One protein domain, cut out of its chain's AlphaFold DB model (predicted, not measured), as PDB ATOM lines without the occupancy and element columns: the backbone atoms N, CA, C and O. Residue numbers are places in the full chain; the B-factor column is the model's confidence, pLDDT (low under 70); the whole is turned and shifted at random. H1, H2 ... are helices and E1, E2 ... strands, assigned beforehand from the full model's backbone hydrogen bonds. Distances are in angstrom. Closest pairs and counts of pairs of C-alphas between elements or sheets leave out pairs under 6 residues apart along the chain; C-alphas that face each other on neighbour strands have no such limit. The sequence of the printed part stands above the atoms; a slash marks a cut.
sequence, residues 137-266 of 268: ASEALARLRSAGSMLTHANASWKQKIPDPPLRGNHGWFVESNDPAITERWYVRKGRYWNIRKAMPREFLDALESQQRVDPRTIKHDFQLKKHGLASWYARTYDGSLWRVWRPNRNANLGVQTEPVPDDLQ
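AT A GLANCE: This is residues 137 to 266 of the 268 residues of an uncharacterized protein of Microbacterium sp. RU1D (UniProt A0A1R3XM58). Two lobes sit side by side, each a twisted antiparallel sheet of four strands with one helix over one face: H1 on the sheet E1 E2 E3 E4, and H2 on the sheet E5 E6 E7 E8. The lobes meet where edge strand E4 comes beside edge strand E5, and the chain passes from the first lobe to the second through H2. The printed part has 130 residues with two named helices and eight named strands, in the order H1 E1 E2 E3 E4 H2 E5 E6 E7 E8; each sheet has its strands in chain order, and the class is mixed, helices and strands. The whole is compact, with a radius of gyration of the C-alphas of 15.1 A and spans of 40 by 35 by 26 A.

HOW THE PARTS SIT: H1, residues 137 to 146, is on the sheet of E1, residues 156 to 160, E2, residues 173 to 177, E3, residues 185 to 190, and E4, residues 194 to 199. This sheet is a meander, each strand the antiparallel neighbour of the one before, and is strongly twisted. N 157 and O 176 are 2.8 A apart across the hairpin E1 and E2, N 175 and O 186 2.8 A across E2 and E3, and N 187 and O 197 2.8 A across E3 and E4, within hydrogen-bond range. H1 has a height over the sheet of 8.9 A and lies over E3 and only just over E2, where 3 of its C-alphas fall; it runs slantwise to the strands, at 57 degrees to E3 on the local plane. H2, residues 202 to 212, is on the second meander: E5, residues 219 to 227, E6, residues 230 to 237, E7, residues 242 to 246, and E8, residues 257 to 260. Its closest C-alphas to E8 are those of Leu 208 and Thr 258, 6.1 A apart. In this sheet N 223 and O 234 are 3.0 A apart, N 233 and O 245 2.8 A, and N 244 and O 259 2.8 A, within hydrogen-bond range. The closest C-alphas of E4 and E5 are those of Ala 199 and Asp 222, 6.3 A apart; H1 and H2 are apart. In H1 and H2 every O i to N i+4 pair is within hydrogen-bond range.

IN THESE COORDINATES: H1 begins at C-alpha 137 (-41.138, -20.107, -42.862) and is 14.0 A long; H2 is 15.1 A. E3 is 16.8 A, E5 22.3 A and E6 22.9 A. E8 ends at C-alpha 260 (-47.325, 4.486, -19.133).

THE WHOLE: The C-alphas of Ala 154 and Asp 264, the two farthest apart, are 45.0 A apart. The printed part has no cut. The link from E1 to E2 is long, with 12 residues. The mean pLDDT of the printed part is 87.6; residues 227 to 229, 250 to 252 and 264 to 266 are under 70.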
ATOM      1  N   ALA A 137     -41.782 -21.394 -42.615       91.38
ATOM      2  CA  ALA A 137     -41.138 -20.107 -42.862       91.38
ATOM      3  C   ALA A 137     -41.222 -19.627 -44.317       91.38
ATOM      4  O   ALA A 137     -41.507 -18.456 -44.555       91.38
ATOM      5  N   SER A 138     -41.080 -20.521 -45.299       91.88
ATOM      6  CA  SER A 138     -41.231 -20.166 -46.717       91.88
ATOM      7  C   SER A 138     -42.637 -19.660 -47.052       91.88
ATOM      8  O   SER A 138     -42.792 -18.660 -47.754       91.88
ATOM      9  N   GLU A 139     -43.676 -20.309 -46.510       93.25
ATOM     10  CA  GLU A 139     -45.068 -19.865 -46.675       93.25
ATOM     11  C   GLU A 139     -45.300 -18.530 -45.948       93.25
ATOM     12  O   GLU A 139     -45.921 -17.615 -46.494       93.25
ATOM     13  N   ALA A 140     -44.755 -18.392 -44.737       93.06
ATOM     14  CA  ALA A 140     -44.831 -17.167 -43.955       93.06
ATOM     15  C   ALA A 140     -44.161 -15.982 -44.664       93.06
ATOM     16  O   ALA A 140     -44.757 -14.913 -44.735       93.06
ATOM     17  N   LEU A 141     -42.974 -16.164 -45.249       93.69
ATOM     18  CA  LEU A 141     -42.269 -15.118 -45.993       93.69
ATOM     19  C   LEU A 141     -43.005 -14.724 -47.274       93.69
ATOM     20  O   LEU A 141     -43.063 -13.539 -47.599       93.69
ATOM     21  N   ALA A 142     -43.623 -15.675 -47.980       93.31
ATOM     22  CA  ALA A 142     -44.480 -15.351 -49.119       93.31
ATOM     23  C   ALA A 142     -45.660 -14.455 -48.697       93.31
ATOM     24  O   ALA A 142     -45.955 -13.455 -49.357       93.31
ATOM     25  N   ARG A 143     -46.289 -14.761 -47.556       93.31
ATOM     26  CA  ARG A 143     -47.379 -13.944 -47.005       93.31
ATOM     27  C   ARG A 143     -46.894 -12.595 -46.472       93.31
ATOM     28  O   ARG A 143     -47.552 -11.589 -46.720       93.31
ATOM     29  N   LEU A 144     -45.739 -12.538 -45.815       93.12
ATOM     30  CA  LEU A 144     -45.122 -11.286 -45.366       93.12
ATOM     31  C   LEU A 144     -44.852 -10.345 -46.544       93.12
ATOM     32  O   LEU A 144     -45.192  -9.167 -46.472       93.12
ATOM     33  N   ARG A 145     -44.335 -10.863 -47.665       92.62
ATOM     34  CA  ARG A 145     -44.165 -10.070 -48.893       92.62
ATOM     35  C   ARG A 145     -45.498  -9.571 -49.444       92.62
ATOM     36  O   ARG A 145     -45.592  -8.413 -49.830       92.62
ATOM     37  N   SER A 146     -46.546 -10.401 -49.425       91.62
ATOM     38  CA  SER A 146     -47.894  -9.958 -49.822       91.62
ATOM     39  C   SER A 146     -48.466  -8.868 -48.902       91.62
ATOM     40  O   SER A 146     -49.229  -8.022 -49.356       91.62
ATOM     41  N   ALA A 147     -48.039  -8.837 -47.634       87.88
ATOM     42  CA  ALA A 147     -48.358  -7.789 -46.666       87.88
ATOM     43  C   ALA A 147     -47.444  -6.546 -46.780       87.88
ATOM     44  O   ALA A 147     -47.563  -5.616 -45.980       87.88
ATOM     45  N   GLY A 148     -46.542  -6.513 -47.768       90.31
ATOM     46  CA  GLY A 148     -45.648  -5.388 -48.038       90.31
ATOM     47  C   GLY A 148     -44.351  -5.385 -47.228       90.31
ATOM     48  O   GLY A 148     -43.733  -4.332 -47.107       90.31
ATOM     49  N   SER A 149     -43.945  -6.520 -46.653       91.56
ATOM     50  CA  SER A 149     -42.639  -6.654 -45.998       91.56
ATOM     51  C   SER A 149     -41.493  -6.707 -47.010       91.56
ATOM     52  O   SER A 149     -41.616  -7.336 -48.065       91.56
ATOM     53  N   MET A 150     -40.351  -6.121 -46.642       89.94
ATOM     54  CA  MET A 150     -39.091  -6.232 -47.393       89.94
ATOM     55  C   MET A 150     -38.247  -7.457 -46.993       89.94
ATOM     56  O   MET A 150     -37.121  -7.622 -47.464       89.94
ATOM     57  N   LEU A 151     -38.769  -8.323 -46.119       88.81
ATOM     58  CA  LEU A 151     -38.054  -9.493 -45.621       88.81
ATOM     59  C   LEU A 151     -37.942 -10.597 -46.687       88.81
ATOM     60  O   LEU A 151     -38.885 -10.959 -47.401       88.81
ATOM     61  N   THR A 152     -36.752 -11.178 -46.758       88.69
ATOM     62  CA  THR A 152     -36.362 -12.284 -47.633       88.69
ATOM     63  C   THR A 152     -35.763 -13.407 -46.791       88.69
ATOM     64  O   THR A 152     -35.386 -13.189 -45.646       88.69
ATOM     65  N   HIS A 153     -35.622 -14.610 -47.353       87.88
ATOM     66  CA  HIS A 153     -34.956 -15.704 -46.631       87.88
ATOM     67  C   HIS A 153     -33.513 -15.360 -46.237       87.88
ATOM     68  O   HIS A 153     -33.037 -15.827 -45.213       87.88
ATOM     69  N   ALA A 154     -32.820 -14.530 -47.024       87.38
ATOM     70  CA  ALA A 154     -31.423 -14.192 -46.772       87.38
ATOM     71  C   ALA A 154     -31.230 -13.222 -45.594       87.38
ATOM     72  O   ALA A 154     -30.153 -13.184 -45.007       87.38
ATOM     73  N   ASN A 155     -32.248 -12.423 -45.260       89.56
ATOM     74  CA  ASN A 155     -32.152 -11.377 -44.241       89.56
ATOM     75  C   ASN A 155     -33.211 -11.492 -43.138       89.56
ATOM     76  O   ASN A 155     -33.338 -10.551 -42.366       89.56
ATOM     77  N   ALA A 156     -33.964 -12.589 -43.056       90.06
ATOM     78  CA  ALA A 156     -34.935 -12.817 -41.989       90.06
ATOM     79  C   ALA A 156     -34.275 -13.517 -40.789       90.06
ATOM     80  O   ALA A 156     -33.692 -14.588 -40.935       90.06
ATOM     81  N   SER A 157     -34.402 -12.924 -39.603       91.56
ATOM     82  CA  SER A 157     -34.127 -13.551 -38.307       91.56
ATOM     83  C   SER A 157     -35.442 -13.994 -37.684       91.56
ATOM     84  O   SER A 157     -36.387 -13.205 -37.620       91.56
ATOM     85  N   TRP A 158     -35.501 -15.243 -37.226       91.69
ATOM     86  CA  TRP A 158     -36.679 -15.832 -36.603       91.69
ATOM     87  C   TRP A 158     -36.449 -15.969 -35.107       91.69
ATOM     88  O   TRP A 158     -35.530 -16.661 -34.692       91.69
ATOM     89  N   LYS A 159     -37.314 -15.346 -34.307       90.94
ATOM     90  CA  LYS A 159     -37.279 -15.433 -32.846       90.94
ATOM     91  C   LYS A 159     -38.614 -15.931 -32.332       90.94
ATOM     92  O   LYS A 159     -39.645 -15.294 -32.564       90.94
ATOM     93  N   GLN A 160     -38.623 -17.061 -31.639       90.19
ATOM     94  CA  GLN A 160     -39.856 -17.595 -31.071       90.19
ATOM     95  C   GLN A 160     -40.391 -16.658 -29.981       90.19
ATOM     96  O   GLN A 160     -39.636 -16.150 -29.151       90.19
ATOM     97  N   LYS A 161     -41.708 -16.414 -29.958       89.69
ATOM     98  CA  LYS A 161     -42.327 -15.680 -28.849       89.69
ATOM     99  C   LYS A 161     -42.437 -16.613 -27.640       89.69
ATOM    100  O   LYS A 161     -43.194 -17.579 -27.688       89.69
ATOM    101  N   ILE A 162     -41.727 -16.294 -26.558       89.19
ATOM    102  CA  ILE A 162     -41.774 -17.039 -25.291       89.19
ATOM    103  C   ILE A 162     -42.282 -16.099 -24.186       89.19
ATOM    104  O   ILE A 162     -41.504 -15.280 -23.689       89.19
ATOM    105  N   PRO A 163     -43.576 -16.178 -23.822       87.06
ATOM    106  CA  PRO A 163     -44.165 -15.328 -22.791       87.06
ATOM    107  C   PRO A 163     -43.512 -15.487 -21.419       87.06
ATOM    108  O   PRO A 163     -43.038 -16.571 -21.077       87.06
ATOM    109  N   ASP A 164     -43.562 -14.413 -20.635       84.94
ATOM    110  CA  ASP A 164     -43.324 -14.422 -19.191       84.94
ATOM    111  C   ASP A 164     -44.510 -13.721 -18.484       84.94
ATOM    112  O   ASP A 164     -44.761 -12.545 -18.773       84.94
ATOM    113  N   PRO A 165     -45.310 -14.415 -17.643       84.88
ATOM    114  CA  PRO A 165     -45.171 -15.817 -17.234       84.88
ATOM    115  C   PRO A 165     -45.353 -16.801 -18.404       84.88
ATOM    116  O   PRO A 165     -46.062 -16.491 -19.365       84.88
ATOM    117  N   PRO A 166     -44.741 -17.998 -18.345       84.38
ATOM    118  CA  PRO A 166     -44.857 -18.988 -19.407       84.38
ATOM    119  C   PRO A 166     -46.311 -19.446 -19.563       84.38
ATOM    120  O   PRO A 166     -46.934 -19.957 -18.634       84.38
ATOM    121  N   LEU A 167     -46.847 -19.278 -20.772       82.31
ATOM    122  CA  LEU A 167     -48.198 -19.694 -21.147       82.31
ATOM    123  C   LEU A 167     -48.142 -20.879 -22.109       82.31
ATOM    124  O   LEU A 167     -47.247 -20.969 -22.949       82.31
ATOM    125  N   ARG A 168     -49.138 -21.766 -22.045       80.69
ATOM    126  CA  ARG A 168     -49.242 -22.906 -22.966       80.69
ATOM    127  C   ARG A 168     -49.657 -22.464 -24.378       80.69
ATOM    128  O   ARG A 168     -50.362 -21.469 -24.557       80.69
ATOM    129  N   GLY A 169     -49.238 -23.248 -25.373       80.69
ATOM    130  CA  GLY A 169     -49.629 -23.103 -26.778       80.69
ATOM    131  C   GLY A 169     -48.573 -22.461 -27.685       80.69
ATOM    132  O   GLY A 169     -47.508 -22.029 -27.253       80.69
ATOM    133  N   ASN A 170     -48.875 -22.419 -28.986       81.62
ATOM    134  CA  ASN A 170     -48.039 -21.753 -29.984       81.62
ATOM    135  C   ASN A 170     -48.304 -20.239 -29.969       81.62
ATOM    136  O   ASN A 170     -49.354 -19.788 -30.442       81.62
ATOM    137  N   HIS A 171     -47.328 -19.473 -29.481       84.56
ATOM    138  CA  HIS A 171     -47.359 -18.007 -29.387       84.56
ATOM    139  C   HIS A 171     -46.829 -17.291 -30.626       84.56
ATOM    140  O   HIS A 171     -46.726 -16.070 -30.616       84.56
ATOM    141  N   GLY A 172     -46.503 -18.023 -31.689       90.25
ATOM    142  CA  GLY A 172     -45.956 -17.456 -32.912       90.25
ATOM    143  C   GLY A 172     -44.483 -17.066 -32.811       90.25
ATOM    144  O   GLY A 172     -43.754 -17.439 -31.892       90.25
ATOM    145  N   TRP A 173     -44.057 -16.327 -33.824       93.00
ATOM    146  CA  TRP A 173     -42.679 -15.956 -34.092       93.00
ATOM    147  C   TRP A 173     -42.611 -14.473 -34.415       93.00
ATOM    148  O   TRP A 173     -43.488 -13.925 -35.089       93.00
ATOM    149  N   PHE A 174     -41.545 -13.833 -33.963       93.62
ATOM    150  CA  PHE A 174     -41.130 -12.538 -34.459       93.62
ATOM    151  C   PHE A 174     -40.120 -12.735 -35.582       93.62
ATOM    152  O   PHE A 174     -39.200 -13.541 -35.468       93.62
ATOM    153  N   VAL A 175     -40.319 -12.000 -36.670       94.06
ATOM    154  CA  VAL A 175     -39.439 -11.993 -37.833       94.06
ATOM    155  C   VAL A 175     -38.858 -10.597 -37.973       94.06
ATOM    156  O   VAL A 175     -39.595  -9.626 -38.154       94.06
ATOM    157  N   GLU A 176     -37.545 -10.499 -37.842       93.19
ATOM    158  CA  GLU A 176     -36.782  -9.249 -37.890       93.19
ATOM    159  C   GLU A 176     -35.837  -9.271 -39.093       93.19
ATOM    160  O   GLU A 176     -35.503 -10.342 -39.604       93.19
ATOM    161  N   SER A 177     -35.399  -8.099 -39.558       89.69
ATOM    162  CA  SER A 177     -34.309  -8.059 -40.529       89.69
ATOM    163  C   SER A 177     -32.954  -8.184 -39.836       89.69
ATOM    164  O   SER A 177     -32.713  -7.539 -38.821       89.69
ATOM    165  N   ASN A 178     -32.049  -8.966 -40.422       86.75
ATOM    166  CA  ASN A 178     -30.626  -8.959 -40.076       86.75
ATOM    167  C   ASN A 178     -29.906  -7.695 -40.576       86.75
ATOM    168  O   ASN A 178     -28.777  -7.433 -40.171       86.75
ATOM    169  N   ASP A 179     -30.527  -6.938 -41.485       86.19
ATOM    170  CA  ASP A 179     -29.968  -5.693 -41.999       86.19
ATOM    171  C   ASP A 179     -30.282  -4.537 -41.032       86.19
ATOM    172  O   ASP A 179     -31.459  -4.218 -40.837       86.19
ATOM    173  N   PRO A 180     -29.270  -3.864 -40.451       80.56
ATOM    174  CA  PRO A 180     -29.492  -2.749 -39.534       80.56
ATOM    175  C   PRO A 180     -30.194  -1.547 -40.186       80.56
ATOM    176  O   PRO A 180     -30.758  -0.717 -39.475       80.56
ATOM    177  N   ALA A 181     -30.187  -1.432 -41.519       82.56
ATOM    178  CA  ALA A 181     -30.931  -0.393 -42.228       82.56
ATOM    179  C   ALA A 181     -32.446  -0.666 -42.263       82.56
ATOM    180  O   ALA A 181     -33.236   0.256 -42.479       82.56
ATOM    181  N   ILE A 182     -32.865  -1.918 -42.053       83.00
ATOM    182  CA  ILE A 182     -34.262  -2.343 -42.109       83.00
ATOM    183  C   ILE A 182     -34.749  -2.608 -40.685       83.00
ATOM    184  O   ILE A 182     -34.616  -3.694 -40.137       83.00
ATOM    185  N   THR A 183     -35.415  -1.620 -40.094       83.25
ATOM    186  CA  THR A 183     -35.984  -1.737 -38.740       83.25
ATOM    187  C   THR A 183     -37.339  -2.459 -38.717       83.25
ATOM    188  O   THR A 183     -38.118  -2.300 -37.774       83.25
ATOM    189  N   GLU A 184     -37.685  -3.193 -39.778       88.31
ATOM    190  CA  GLU A 184     -38.953  -3.913 -39.851       88.31
ATOM    191  C   GLU A 184     -38.947  -5.115 -38.912       88.31
ATOM    192  O   GLU A 184     -38.060  -5.968 -38.956       88.31
ATOM    193  N   ARG A 185     -40.001  -5.203 -38.107       93.31
ATOM    194  CA  ARG A 185     -40.291  -6.350 -37.260       93.31
ATOM    195  C   ARG A 185     -41.727  -6.778 -37.495       93.31
ATOM    196  O   ARG A 185     -42.644  -5.955 -37.525       93.31
ATOM    197  N   TRP A 186     -41.919  -8.069 -37.688       94.56
ATOM    198  CA  TRP A 186     -43.209  -8.666 -37.994       94.56
ATOM    199  C   TRP A 186     -43.520  -9.767 -36.999       94.56
ATOM    200  O   TRP A 186     -42.627 -10.450 -36.512       94.56
ATOM    201  N   TYR A 187     -44.797  -9.938 -36.695       93.69
ATOM    202  CA  TYR A 187     -45.294 -11.063 -35.924       93.69
ATOM    203  C   TYR A 187     -46.023 -12.023 -36.857       93.69
ATOM    204  O   TYR A 187     -46.844 -11.597 -37.673       93.69
ATOM    205  N   VAL A 188     -45.719 -13.312 -36.723       93.38
ATOM    206  CA  VAL A 188     -46.290 -14.388 -37.526       93.38
ATOM    207  C   VAL A 188     -46.721 -15.529 -36.619       93.38
ATOM    208  O   VAL A 188     -45.922 -16.094 -35.880       93.38
ATOM    209  N   ARG A 189     -47.980 -15.945 -36.733       91.50
ATOM    210  CA  ARG A 189     -48.492 -17.158 -36.092       91.50
ATOM    211  C   ARG A 189     -49.319 -17.959 -37.085       91.50
ATOM    212  O   ARG A 189     -50.264 -17.437 -37.681       91.50
ATOM    213  N   LYS A 190     -48.985 -19.243 -37.221       88.12
ATOM    214  CA  LYS A 190     -49.784 -20.231 -37.949       88.12
ATOM    215  C   LYS A 190     -50.610 -21.041 -36.944       88.12
ATOM    216  O   LYS A 190     -50.058 -21.868 -36.223       88.12
ATOM    217  N   GLY A 191     -51.909 -20.748 -36.865       84.69
ATOM    218  CA  GLY A 191     -52.912 -21.571 -36.176       84.69
ATOM    219  C   GLY A 191     -53.891 -22.156 -37.198       84.69
ATOM    220  O   GLY A 191     -53.480 -22.522 -38.297       84.69
ATOM    221  N   ARG A 192     -55.199 -22.149 -36.894       81.56
ATOM    222  CA  ARG A 192     -56.254 -22.417 -37.899       81.56
ATOM    223  C   ARG A 192     -56.216 -21.412 -39.055       81.56
ATOM    224  O   ARG A 192     -56.471 -21.759 -40.204       81.56
ATOM    225  N   TYR A 193     -55.884 -20.167 -38.731       85.94
ATOM    226  CA  TYR A 193     -55.683 -19.080 -39.677       85.94
ATOM    227  C   TYR A 193     -54.289 -18.481 -39.494       85.94
ATOM    228  O   TYR A 193     -53.613 -18.710 -38.485       85.94
ATOM    229  N   TRP A 194     -53.867 -17.699 -40.483       86.69
ATOM    230  CA  TRP A 194     -52.634 -16.929 -40.417       86.69
ATOM    231  C   TRP A 194     -52.878 -15.609 -39.703       86.69
ATOM    232  O   TRP A 194     -53.703 -14.816 -40.149       86.69
ATOM    233  N   ASN A 195     -52.133 -15.361 -38.630       89.31
ATOM    234  CA  ASN A 195     -52.051 -14.045 -38.013       89.31
ATOM    235  C   ASN A 195     -50.687 -13.449 -38.370       89.31
ATOM    236  O   ASN A 195     -49.653 -13.950 -37.926       89.31
ATOM    237  N   ILE A 196     -50.702 -12.443 -39.242       91.62
ATOM    238  CA  ILE A 196     -49.511 -11.736 -39.707       91.62
ATOM    239  C   ILE A 196     -49.764 -10.252 -39.520       91.62
ATOM    240  O   ILE A 196     -50.714  -9.710 -40.085       91.62
ATOM    241  N   ARG A 197     -48.904  -9.592 -38.752       91.25
ATOM    242  CA  ARG A 197     -49.003  -8.152 -38.518       91.25
ATOM    243  C   ARG A 197     -47.638  -7.530 -38.302       91.25
ATOM    244  O   ARG A 197     -46.680  -8.214 -37.944       91.25
ATOM    245  N   LYS A 198     -47.565  -6.213 -38.477       92.38
ATOM    246  CA  LYS A 198     -46.396  -5.458 -38.032       92.38
ATOM    247  C   LYS A 198     -46.293  -5.556 -36.513       92.38
ATOM    248  O   LYS A 198     -47.302  -5.528 -35.805       92.38
ATOM    249  N   ALA A 199     -45.068  -5.683 -36.041       93.06
ATOM    250  CA  ALA A 199     -44.726  -5.689 -34.634       93.06
ATOM    251  C   ALA A 199     -43.822  -4.492 -34.336       93.06
ATOM    252  O   ALA A 199     -43.214  -3.904 -35.237       93.06
ATOM    253  N   MET A 200     -43.779  -4.108 -33.068       93.31
ATOM    254  CA  MET A 200     -43.018  -2.967 -32.593       93.31
ATOM    255  C   MET A 200     -41.545  -3.147 -32.977       93.31
ATOM    256  O   MET A 200     -41.008  -4.217 -32.686       93.31
ATOM    257  N   PRO A 201     -40.894  -2.163 -33.628       91.94
ATOM    258  CA  PRO A 201     -39.492  -2.260 -34.027       91.94
ATOM    259  C   PRO A 201     -38.558  -2.493 -32.841       91.94
ATOM    260  O   PRO A 201     -38.863  -2.098 -31.716       91.94
ATOM    261  N   ARG A 202     -37.381  -3.072 -33.101       91.19
ATOM    262  CA  ARG A 202     -36.419  -3.412 -32.043       91.19
ATOM    263  C   ARG A 202     -35.995  -2.200 -31.215       91.19
ATOM    264  O   ARG A 202     -36.075  -2.249 -29.998       91.19
ATOM    265  N   GLU A 203     -35.690  -1.083 -31.871       91.25
ATOM    266  CA  GLU A 203     -35.303   0.160 -31.187       91.25
ATOM    267  C   GLU A 203     -36.380   0.683 -30.212       91.25
ATOM    268  O   GLU A 203     -36.061   1.329 -29.217       91.25
ATOM    269  N   PHE A 204     -37.662   0.403 -30.482       93.12
ATOM    270  CA  PHE A 204     -38.776   0.797 -29.619       93.12
ATOM    271  C   PHE A 204     -38.862  -0.118 -28.388       93.12
ATOM    272  O   PHE A 204     -39.127   0.369 -27.292       93.12
ATOM    273  N   LEU A 205     -38.593  -1.417 -28.560       93.06
ATOM    274  CA  LEU A 205     -38.503  -2.372 -27.453       93.06
ATOM    275  C   LEU A 205     -37.300  -2.089 -26.555       93.06
ATOM    276  O   LEU A 205     -37.464  -2.031 -25.343       93.06
ATOM    277  N   ASP A 206     -36.129  -1.836 -27.140       93.50
ATOM    278  CA  ASP A 206     -34.916  -1.526 -26.378       93.50
ATOM    279  C   ASP A 206     -35.106  -0.233 -25.553       93.50
ATOM    280  O   ASP A 206     -34.646  -0.119 -24.414       93.50
ATOM    281  N   ALA A 207     -35.835   0.754 -26.093       93.44
ATOM    282  CA  ALA A 207     -36.208   1.964 -25.359       93.44
ATOM    283  C   ALA A 207     -37.181   1.675 -24.206       93.44
ATOM    284  O   ALA A 207     -37.024   2.228 -23.121       93.44
ATOM    285  N   LEU A 208     -38.166   0.805 -24.423       94.06
ATOM    286  CA  LEU A 208     -39.128   0.407 -23.398       94.06
ATOM    287  C   LEU A 208     -38.458  -0.371 -22.255       94.06
ATOM    288  O   LEU A 208     -38.699  -0.075 -21.084       94.06
ATOM    289  N   GLU A 209     -37.555  -1.287 -22.585       95.06
ATOM    290  CA  GLU A 209     -36.775  -2.049 -21.611       95.06
ATOM    291  C   GLU A 209     -35.819  -1.137 -20.826       95.06
ATOM    292  O   GLU A 209     -35.797  -1.159 -19.597       95.06
ATOM    293  N   SER A 210     -35.073  -0.264 -21.509       95.00
ATOM    294  CA  SER A 210     -34.098   0.617 -20.850       95.00
ATOM    295  C   SER A 210     -34.732   1.722 -19.999       95.00
ATOM    296  O   SER A 210     -34.210   2.035 -18.927       95.00
ATOM    297  N   GLN A 211     -35.840   2.322 -20.448       94.44
ATOM    298  CA  GLN A 211     -36.477   3.451 -19.759       94.44
ATOM    299  C   GLN A 211     -37.476   3.001 -18.691       94.44
ATOM    300  O   GLN A 211     -37.511   3.595 -17.616       94.44
ATOM    301  N   GLN A 212     -38.275   1.964 -18.972       93.94
ATOM    302  CA  GLN A 212     -39.390   1.537 -18.113       93.94
ATOM    303  C   GLN A 212     -39.162   0.179 -17.449       93.94
ATOM    304  O   GLN A 212     -39.968  -0.227 -16.616       93.94
ATOM    305  N   ARG A 213     -38.061  -0.520 -17.770       93.44
ATOM    306  CA  ARG A 213     -37.736  -1.858 -17.237       93.44
ATOM    307  C   ARG A 213     -38.814  -2.904 -17.532       93.44
ATOM    308  O   ARG A 213     -39.023  -3.819 -16.741       93.44
ATOM    309  N   VAL A 214     -39.495  -2.762 -18.666       91.81
ATOM    310  CA  VAL A 214     -40.477  -3.740 -19.145       91.81
ATOM    311  C   VAL A 214     -39.763  -4.732 -20.055       91.81
ATOM    312  O   VAL A 214     -39.278  -4.353 -21.120       91.81
ATOM    313  N   ASP A 215     -39.715  -5.998 -19.644       91.75
ATOM    314  CA  ASP A 215     -39.166  -7.076 -20.470       91.75
ATOM    315  C   ASP A 215     -40.095  -7.329 -21.677       91.75
ATOM    316  O   ASP A 215     -41.296  -7.571 -21.485       91.75
ATOM    317  N   PRO A 216     -39.584  -7.330 -22.925       91.12
ATOM    318  CA  PRO A 216     -40.356  -7.675 -24.118       91.12
ATOM    319  C   PRO A 216     -41.157  -8.988 -24.040       91.12
ATOM    320  O   PRO A 216     -42.180  -9.114 -24.716       91.12
ATOM    321  N   ARG A 217     -40.736  -9.967 -23.229       90.44
ATOM    322  CA  ARG A 217     -41.440 -11.248 -23.014       90.44
ATOM    323  C   ARG A 217     -42.756 -11.096 -22.257       90.44
ATOM    324  O   ARG A 217     -43.676 -11.889 -22.462       90.44
ATOM    325  N   THR A 218     -42.874 -10.049 -21.446       92.44
ATOM    326  CA  THR A 218     -44.105  -9.720 -20.711       92.44
ATOM    327  C   THR A 218     -45.160  -9.059 -21.600       92.44
ATOM    328  O   THR A 218     -46.316  -8.923 -21.201       92.44
ATOM    329  N   ILE A 219     -44.799  -8.677 -22.833       91.81
ATOM    330  CA  ILE A 219     -45.703  -8.031 -23.785       91.81
ATOM    331  C   ILE A 219     -46.639  -9.077 -24.405       91.81
ATOM    332  O   ILE A 219     -46.298  -9.845 -25.318       91.81
ATOM    333  N   LYS A 220     -47.894  -9.052 -23.953       89.25
ATOM    334  CA  LYS A 220     -48.987  -9.830 -24.536       89.25
ATOM    335  C   LYS A 220     -49.227  -9.414 -25.975       89.25
ATOM    336  O   LYS A 220     -49.322 -10.269 -26.859       89.25
ATOM    337  N   HIS A 221     -49.308  -8.113 -26.216       88.19
ATOM    338  CA  HIS A 221     -49.732  -7.587 -27.501       88.19
ATOM    339  C   HIS A 221     -49.135  -6.211 -27.798       88.19
ATOM    340  O   HIS A 221     -49.025  -5.374 -26.913       88.19
ATOM    341  N   ASP A 222     -48.770  -5.970 -29.054       92.38
ATOM    342  CA  ASP A 222     -48.217  -4.708 -29.537       92.38
ATOM    343  C   ASP A 222     -48.919  -4.256 -30.823       92.38
ATOM    344  O   ASP A 222     -49.219  -5.059 -31.710       92.38
ATOM    345  N   PHE A 223     -49.212  -2.963 -30.925       90.69
ATOM    346  CA  PHE A 223     -49.963  -2.402 -32.047       90.69
ATOM    347  C   PHE A 223     -49.584  -0.950 -32.320       90.69
ATOM    348  O   PHE A 223     -49.009  -0.263 -31.478       90.69
ATOM    349  N   GLN A 224     -49.887  -0.481 -33.529       90.44
ATOM    350  CA  GLN A 224     -49.569   0.872 -33.969       90.44
ATOM    351  C   GLN A 224     -50.849   1.680 -34.166       90.44
ATOM    352  O   GLN A 224     -51.724   1.283 -34.933       90.44
ATOM    353  N   LEU A 225     -50.910   2.862 -33.555       87.31
ATOM    354  CA  LEU A 225     -51.929   3.866 -33.844       87.31
ATOM    355  C   LEU A 225     -51.312   5.036 -34.601       87.31
ATOM    356  O   LEU A 225     -50.246   5.542 -34.246       87.31
ATOM    357  N   LYS A 226     -52.012   5.499 -35.637       83.19
ATOM    358  CA  LYS A 226     -51.647   6.702 -36.391       83.19
ATOM    359  C   LYS A 226     -52.588   7.833 -35.995       83.19
ATOM    360  O   LYS A 226     -53.742   7.838 -36.412       83.19
ATOM    361  N   LYS A 227     -52.098   8.807 -35.223       69.06
ATOM    362  CA  LYS A 227     -52.856  10.009 -34.844       69.06
ATOM    363  C   LYS A 227     -52.221  11.233 -35.507       69.06
ATOM    364  O   LYS A 227     -51.041  11.505 -35.315       69.06
ATOM    365  N   HIS A 228     -52.989  11.952 -36.330       63.84
ATOM    366  CA  HIS A 228     -52.552  13.176 -37.027       63.84
ATOM    367  C   HIS A 228     -51.211  13.053 -37.788       63.84
ATOM    368  O   HIS A 228     -50.393  13.969 -37.781       63.84
ATOM    369  N   GLY A 229     -50.964  11.907 -38.434       63.38
ATOM    370  CA  GLY A 229     -49.731  11.659 -39.197       63.38
ATOM    371  C   GLY A 229     -48.515  11.254 -38.354       63.38
ATOM    372  O   GLY A 229     -47.464  10.961 -38.917       63.38
ATOM    373  N   LEU A 230     -48.655  11.184 -37.028       73.31
ATOM    374  CA  LEU A 230     -47.662  10.613 -36.124       73.31
ATOM    375  C   LEU A 230     -48.074   9.190 -35.762       73.31
ATOM    376  O   LEU A 230     -49.203   8.946 -35.333       73.31
ATOM    377  N   ALA A 231     -47.166   8.243 -35.972       82.88
ATOM    378  CA  ALA A 231     -47.373   6.863 -35.576       82.88
ATOM    379  C   ALA A 231     -46.763   6.633 -34.190       82.88
ATOM    380  O   ALA A 231     -45.567   6.860 -33.998       82.88
ATOM    381  N   SER A 232     -47.583   6.158 -33.259       90.75
ATOM    382  CA  SER A 232     -47.149   5.700 -31.943       90.75
ATOM    383  C   SER A 232     -47.418   4.210 -31.826       90.75
ATOM    384  O   SER A 232     -48.441   3.708 -32.296       90.75
ATOM    385  N   TRP A 233     -46.482   3.508 -31.212       93.69
ATOM    386  CA  TRP A 233     -46.623   2.113 -30.853       93.69
ATOM    387  C   TRP A 233     -47.162   1.993 -29.435       93.69
ATOM    388  O   TRP A 233     -46.900   2.844 -28.588       93.69
ATOM    389  N   TYR A 234     -47.920   0.937 -29.194       93.62
ATOM    390  CA  TYR A 234     -48.474   0.605 -27.896       93.62
ATOM    391  C   TYR A 234     -48.114  -0.840 -27.571       93.62
ATOM    392  O   TYR A 234     -48.183  -1.694 -28.454       93.62
ATOM    393  N   ALA A 235     -47.713  -1.098 -26.329       94.06
ATOM    394  CA  ALA A 235     -47.435  -2.427 -25.797       94.06
ATOM    395  C   ALA A 235     -48.341  -2.685 -24.596       94.06
ATOM    396  O   ALA A 235     -48.252  -1.978 -23.595       94.06
ATOM    397  N   ARG A 236     -49.193  -3.704 -24.700       93.06
ATOM    398  CA  ARG A 236     -49.966  -4.241 -23.584       93.06
ATOM    399  C   ARG A 236     -49.273  -5.475 -23.031       93.06
ATOM    400  O   ARG A 236     -49.006  -6.426 -23.773       93.06
ATOM    401  N   THR A 237     -49.001  -5.466 -21.739       92.31
ATOM    402  CA  THR A 237     -48.393  -6.578 -21.006       92.31
ATOM    403  C   THR A 237     -49.451  -7.573 -20.514       92.31
ATOM    404  O   THR A 237     -50.656  -7.321 -20.595       92.31
ATOM    405  N   TYR A 238     -49.024  -8.762 -20.081       87.62
ATOM    406  CA  TYR A 238     -49.939  -9.805 -19.590       87.62
ATOM    407  C   TYR A 238     -50.653  -9.436 -18.281       87.62
ATOM    408  O   TYR A 238     -51.750  -9.935 -18.044       87.62
ATOM    409  N   ASP A 239     -50.068  -8.548 -17.477       88.69
ATOM    410  CA  ASP A 239     -50.666  -7.976 -16.260       88.69
ATOM    411  C   ASP A 239     -51.733  -6.898 -16.547       88.69
ATOM    412  O   ASP A 239     -52.406  -6.443 -15.629       88.69
ATOM    413  N   GLY A 240     -51.911  -6.512 -17.816       87.50
ATOM    414  CA  GLY A 240     -52.879  -5.511 -18.258       87.50
ATOM    415  C   GLY A 240     -52.282  -4.134 -18.541       87.50
ATOM    416  O   GLY A 240     -52.897  -3.389 -19.306       87.50
ATOM    417  N   SER A 241     -51.081  -3.834 -18.035       92.19
ATOM    418  CA  SER A 241     -50.458  -2.515 -18.177       92.19
ATOM    419  C   SER A 241     -50.273  -2.132 -19.650       92.19
ATOM    420  O   SER A 241     -49.917  -2.960 -20.496       92.19
ATOM    421  N   LEU A 242     -50.513  -0.863 -19.978       93.12
ATOM    422  CA  LEU A 242     -50.380  -0.346 -21.337       93.12
ATOM    423  C   LEU A 242     -49.305   0.739 -21.407       93.12
ATOM    424  O   LEU A 242     -49.334   1.717 -20.668       93.12
ATOM    425  N   TRP A 243     -48.393   0.596 -22.359       94.50
ATOM    426  CA  TRP A 243     -47.286   1.520 -22.578       94.50
ATOM    427  C   TRP A 243     -47.377   2.133 -23.962       94.50
ATOM    428  O   TRP A 243     -47.586   1.418 -24.941       94.50
ATOM    429  N   ARG A 244     -47.171   3.446 -24.061       94.06
ATOM    430  CA  ARG A 244     -47.029   4.147 -25.338       94.06
ATOM    431  C   ARG A 244     -45.554   4.389 -25.622       94.06
ATOM    432  O   ARG A 244     -44.819   4.884 -24.774       94.06
ATOM    433  N   VAL A 245     -45.141   4.101 -26.850       93.81
ATOM    434  CA  VAL A 245     -43.769   4.246 -27.340       93.81
ATOM    435  C   VAL A 245     -43.796   5.025 -28.652       93.81
ATOM    436  O   VAL A 245     -44.465   4.634 -29.611       93.81
ATOM    437  N   TRP A 246     -43.105   6.161 -28.725       92.56
ATOM    438  CA  TRP A 246     -43.158   7.032 -29.902       92.56
ATOM    439  C   TRP A 246     -41.853   7.778 -30.141       92.56
ATOM    440  O   TRP A 246     -41.031   7.953 -29.246       92.56
ATOM    441  N   ARG A 247     -41.681   8.266 -31.372       88.50
ATOM    442  CA  ARG A 247     -40.587   9.167 -31.736       88.50
ATOM    443  C   ARG A 247     -41.149  10.566 -32.016       88.50
ATOM    444  O   ARG A 247     -42.045  10.700 -32.854       88.50
ATOM    445  N   PRO A 248     -40.658  11.625 -31.355       82.50
ATOM    446  CA  PRO A 248     -41.109  12.985 -31.617       82.50
ATOM    447  C   PRO A 248     -40.599  13.467 -32.983       82.50
ATOM    448  O   PRO A 248     -39.406  13.645 -33.207       82.50
ATOM    449  N   ASN A 249     -41.525  13.740 -33.902       70.00
ATOM    450  CA  ASN A 249     -41.218  14.086 -35.298       70.00
ATOM    451  C   ASN A 249     -40.479  15.433 -35.464       70.00
ATOM    452  O   ASN A 249     -39.881  15.701 -36.498       70.00
ATOM    453  N   ARG A 250     -40.515  16.300 -34.445       65.06
ATOM    454  CA  ARG A 250     -39.887  17.633 -34.485       65.06
ATOM    455  C   ARG A 250     -38.452  17.663 -33.960       65.06
ATOM    456  O   ARG A 250     -37.784  18.675 -34.139       65.06
ATOM    457  N   ASN A 251     -37.976  16.597 -33.316       67.19
ATOM    458  CA  ASN A 251     -36.620  16.557 -32.785       67.19
ATOM    459  C   ASN A 251     -36.094  15.117 -32.757       67.19
ATOM    460  O   ASN A 251     -36.239  14.409 -31.762       67.19
ATOM    461  N   ALA A 252     -35.470  14.696 -33.859       65.38
ATOM    462  CA  ALA A 252     -34.880  13.364 -33.989       65.38
ATOM    463  C   ALA A 252     -33.817  13.069 -32.911       65.38
ATOM    464  O   ALA A 252     -33.596  11.906 -32.586       65.38
ATOM    465  N   ASN A 253     -33.225  14.110 -32.311       74.12
ATOM    466  CA  ASN A 253     -32.220  13.976 -31.256       74.12
ATOM    467  C   ASN A 253     -32.812  13.578 -29.895       74.12
ATOM    468  O   ASN A 253     -32.059  13.171 -29.018       74.12
ATOM    469  N   LEU A 254     -34.135  13.676 -29.698       76.19
ATOM    470  CA  LEU A 254     -34.783  13.235 -28.454       76.19
ATOM    471  C   LEU A 254     -34.944  11.709 -28.370       76.19
ATOM    472  O   LEU A 254     -35.407  11.210 -27.348       76.19
ATOM    473  N   GLY A 255     -34.575  10.963 -29.418       86.50
ATOM    474  CA  GLY A 255     -34.668   9.504 -29.428       86.50
ATOM    475  C   GLY A 255     -36.105   8.985 -29.313       86.50
ATOM    476  O   GLY A 255     -37.072   9.694 -29.600       86.50
ATOM    477  N   VAL A 256     -36.239   7.716 -28.929       90.56
ATOM    478  CA  VAL A 256     -37.534   7.084 -28.645       90.56
ATOM    479  C   VAL A 256     -37.966   7.444 -27.224       90.56
ATOM    480  O   VAL A 256     -37.165   7.394 -26.293       90.56
ATOM    481  N   GLN A 257     -39.232   7.813 -27.069       92.12
ATOM    482  CA  GLN A 257     -39.861   8.186 -25.806       92.12
ATOM    483  C   GLN A 257     -40.866   7.113 -25.392       92.12
ATOM    484  O   GLN A 257     -41.533   6.522 -26.249       92.12
ATOM    485  N   THR A 258     -40.977   6.887 -24.085       92.81
ATOM    486  CA  THR A 258     -41.886   5.903 -23.490       92.81
ATOM    487  C   THR A 258     -42.681   6.522 -22.351       92.81
ATOM    488  O   THR A 258     -42.146   7.307 -21.572       92.81
ATOM    489  N   GLU A 259     -43.963   6.180 -22.252       93.88
ATOM    490  CA  GLU A 259     -44.803   6.569 -21.117       93.88
ATOM    491  C   GLU A 259     -45.819   5.468 -20.790       93.88
ATOM    492  O   GLU A 259     -46.297   4.787 -21.709       93.88
ATOM    493  N   PRO A 260     -46.178   5.297 -19.508       93.06
ATOM    494  CA  PRO A 260     -47.325   4.486 -19.133       93.06
ATOM    495  C   PRO A 260     -48.610   5.205 -19.549       93.06
ATOM    496  O   PRO A 260     -48.745   6.417 -19.373       93.06
ATOM    497  N   VAL A 261     -49.563   4.458 -20.098       89.38
ATOM    498  CA  VAL A 261     -50.914   4.955 -20.361       89.38
ATOM    499  C   VAL A 261     -51.727   4.776 -19.075       89.38
ATOM    500  O   VAL A 261     -51.825   3.647 -18.607       89.38
ATOM    501  N   PRO A 262     -52.295   5.841 -18.488       83.81
ATOM    502  CA  PRO A 262     -53.074   5.757 -17.251       83.81
ATOM    503  C   PRO A 262     -54.229   4.738 -17.311       83.81
ATOM    504  O   PRO A 262     -54.856   4.578 -18.358       83.81
ATOM    505  N   ASP A 263     -54.506   4.043 -16.201       73.81
ATOM    506  CA  ASP A 263     -55.496   2.949 -16.124       73.81
ATOM    507  C   ASP A 263     -56.934   3.395 -16.449       73.81
ATOM    508  O   ASP A 263     -57.726   2.626 -16.996       73.81
ATOM    509  N   ASP A 264     -57.264   4.660 -16.191       63.91
ATOM    510  CA  ASP A 264     -58.522   5.306 -16.578       63.91
ATOM    511  C   ASP A 264     -58.714   5.386 -18.100       63.91
ATOM    512  O   ASP A 264     -59.844   5.474 -18.580       63.91
ATOM    513  N   LEU A 265     -57.630   5.274 -18.869       59.88
ATOM    514  CA  LEU A 265     -57.654   5.182 -20.330       59.88
ATOM    515  C   LEU A 265     -57.584   3.738 -20.848       59.88
ATOM    516  O   LEU A 265     -57.648   3.519 -22.058       59.88
ATOM    517  N   GLN A 266     -57.443   2.751 -19.956       57.31
ATOM    518  CA  GLN A 266     -57.299   1.336 -20.306       57.31
ATOM    519  C   GLN A 266     -58.600   0.532 -20.165       57.31
ATOM    520  O   GLN A 266     -58.731  -0.509 -20.812       57.31
TER     521      GLN A 266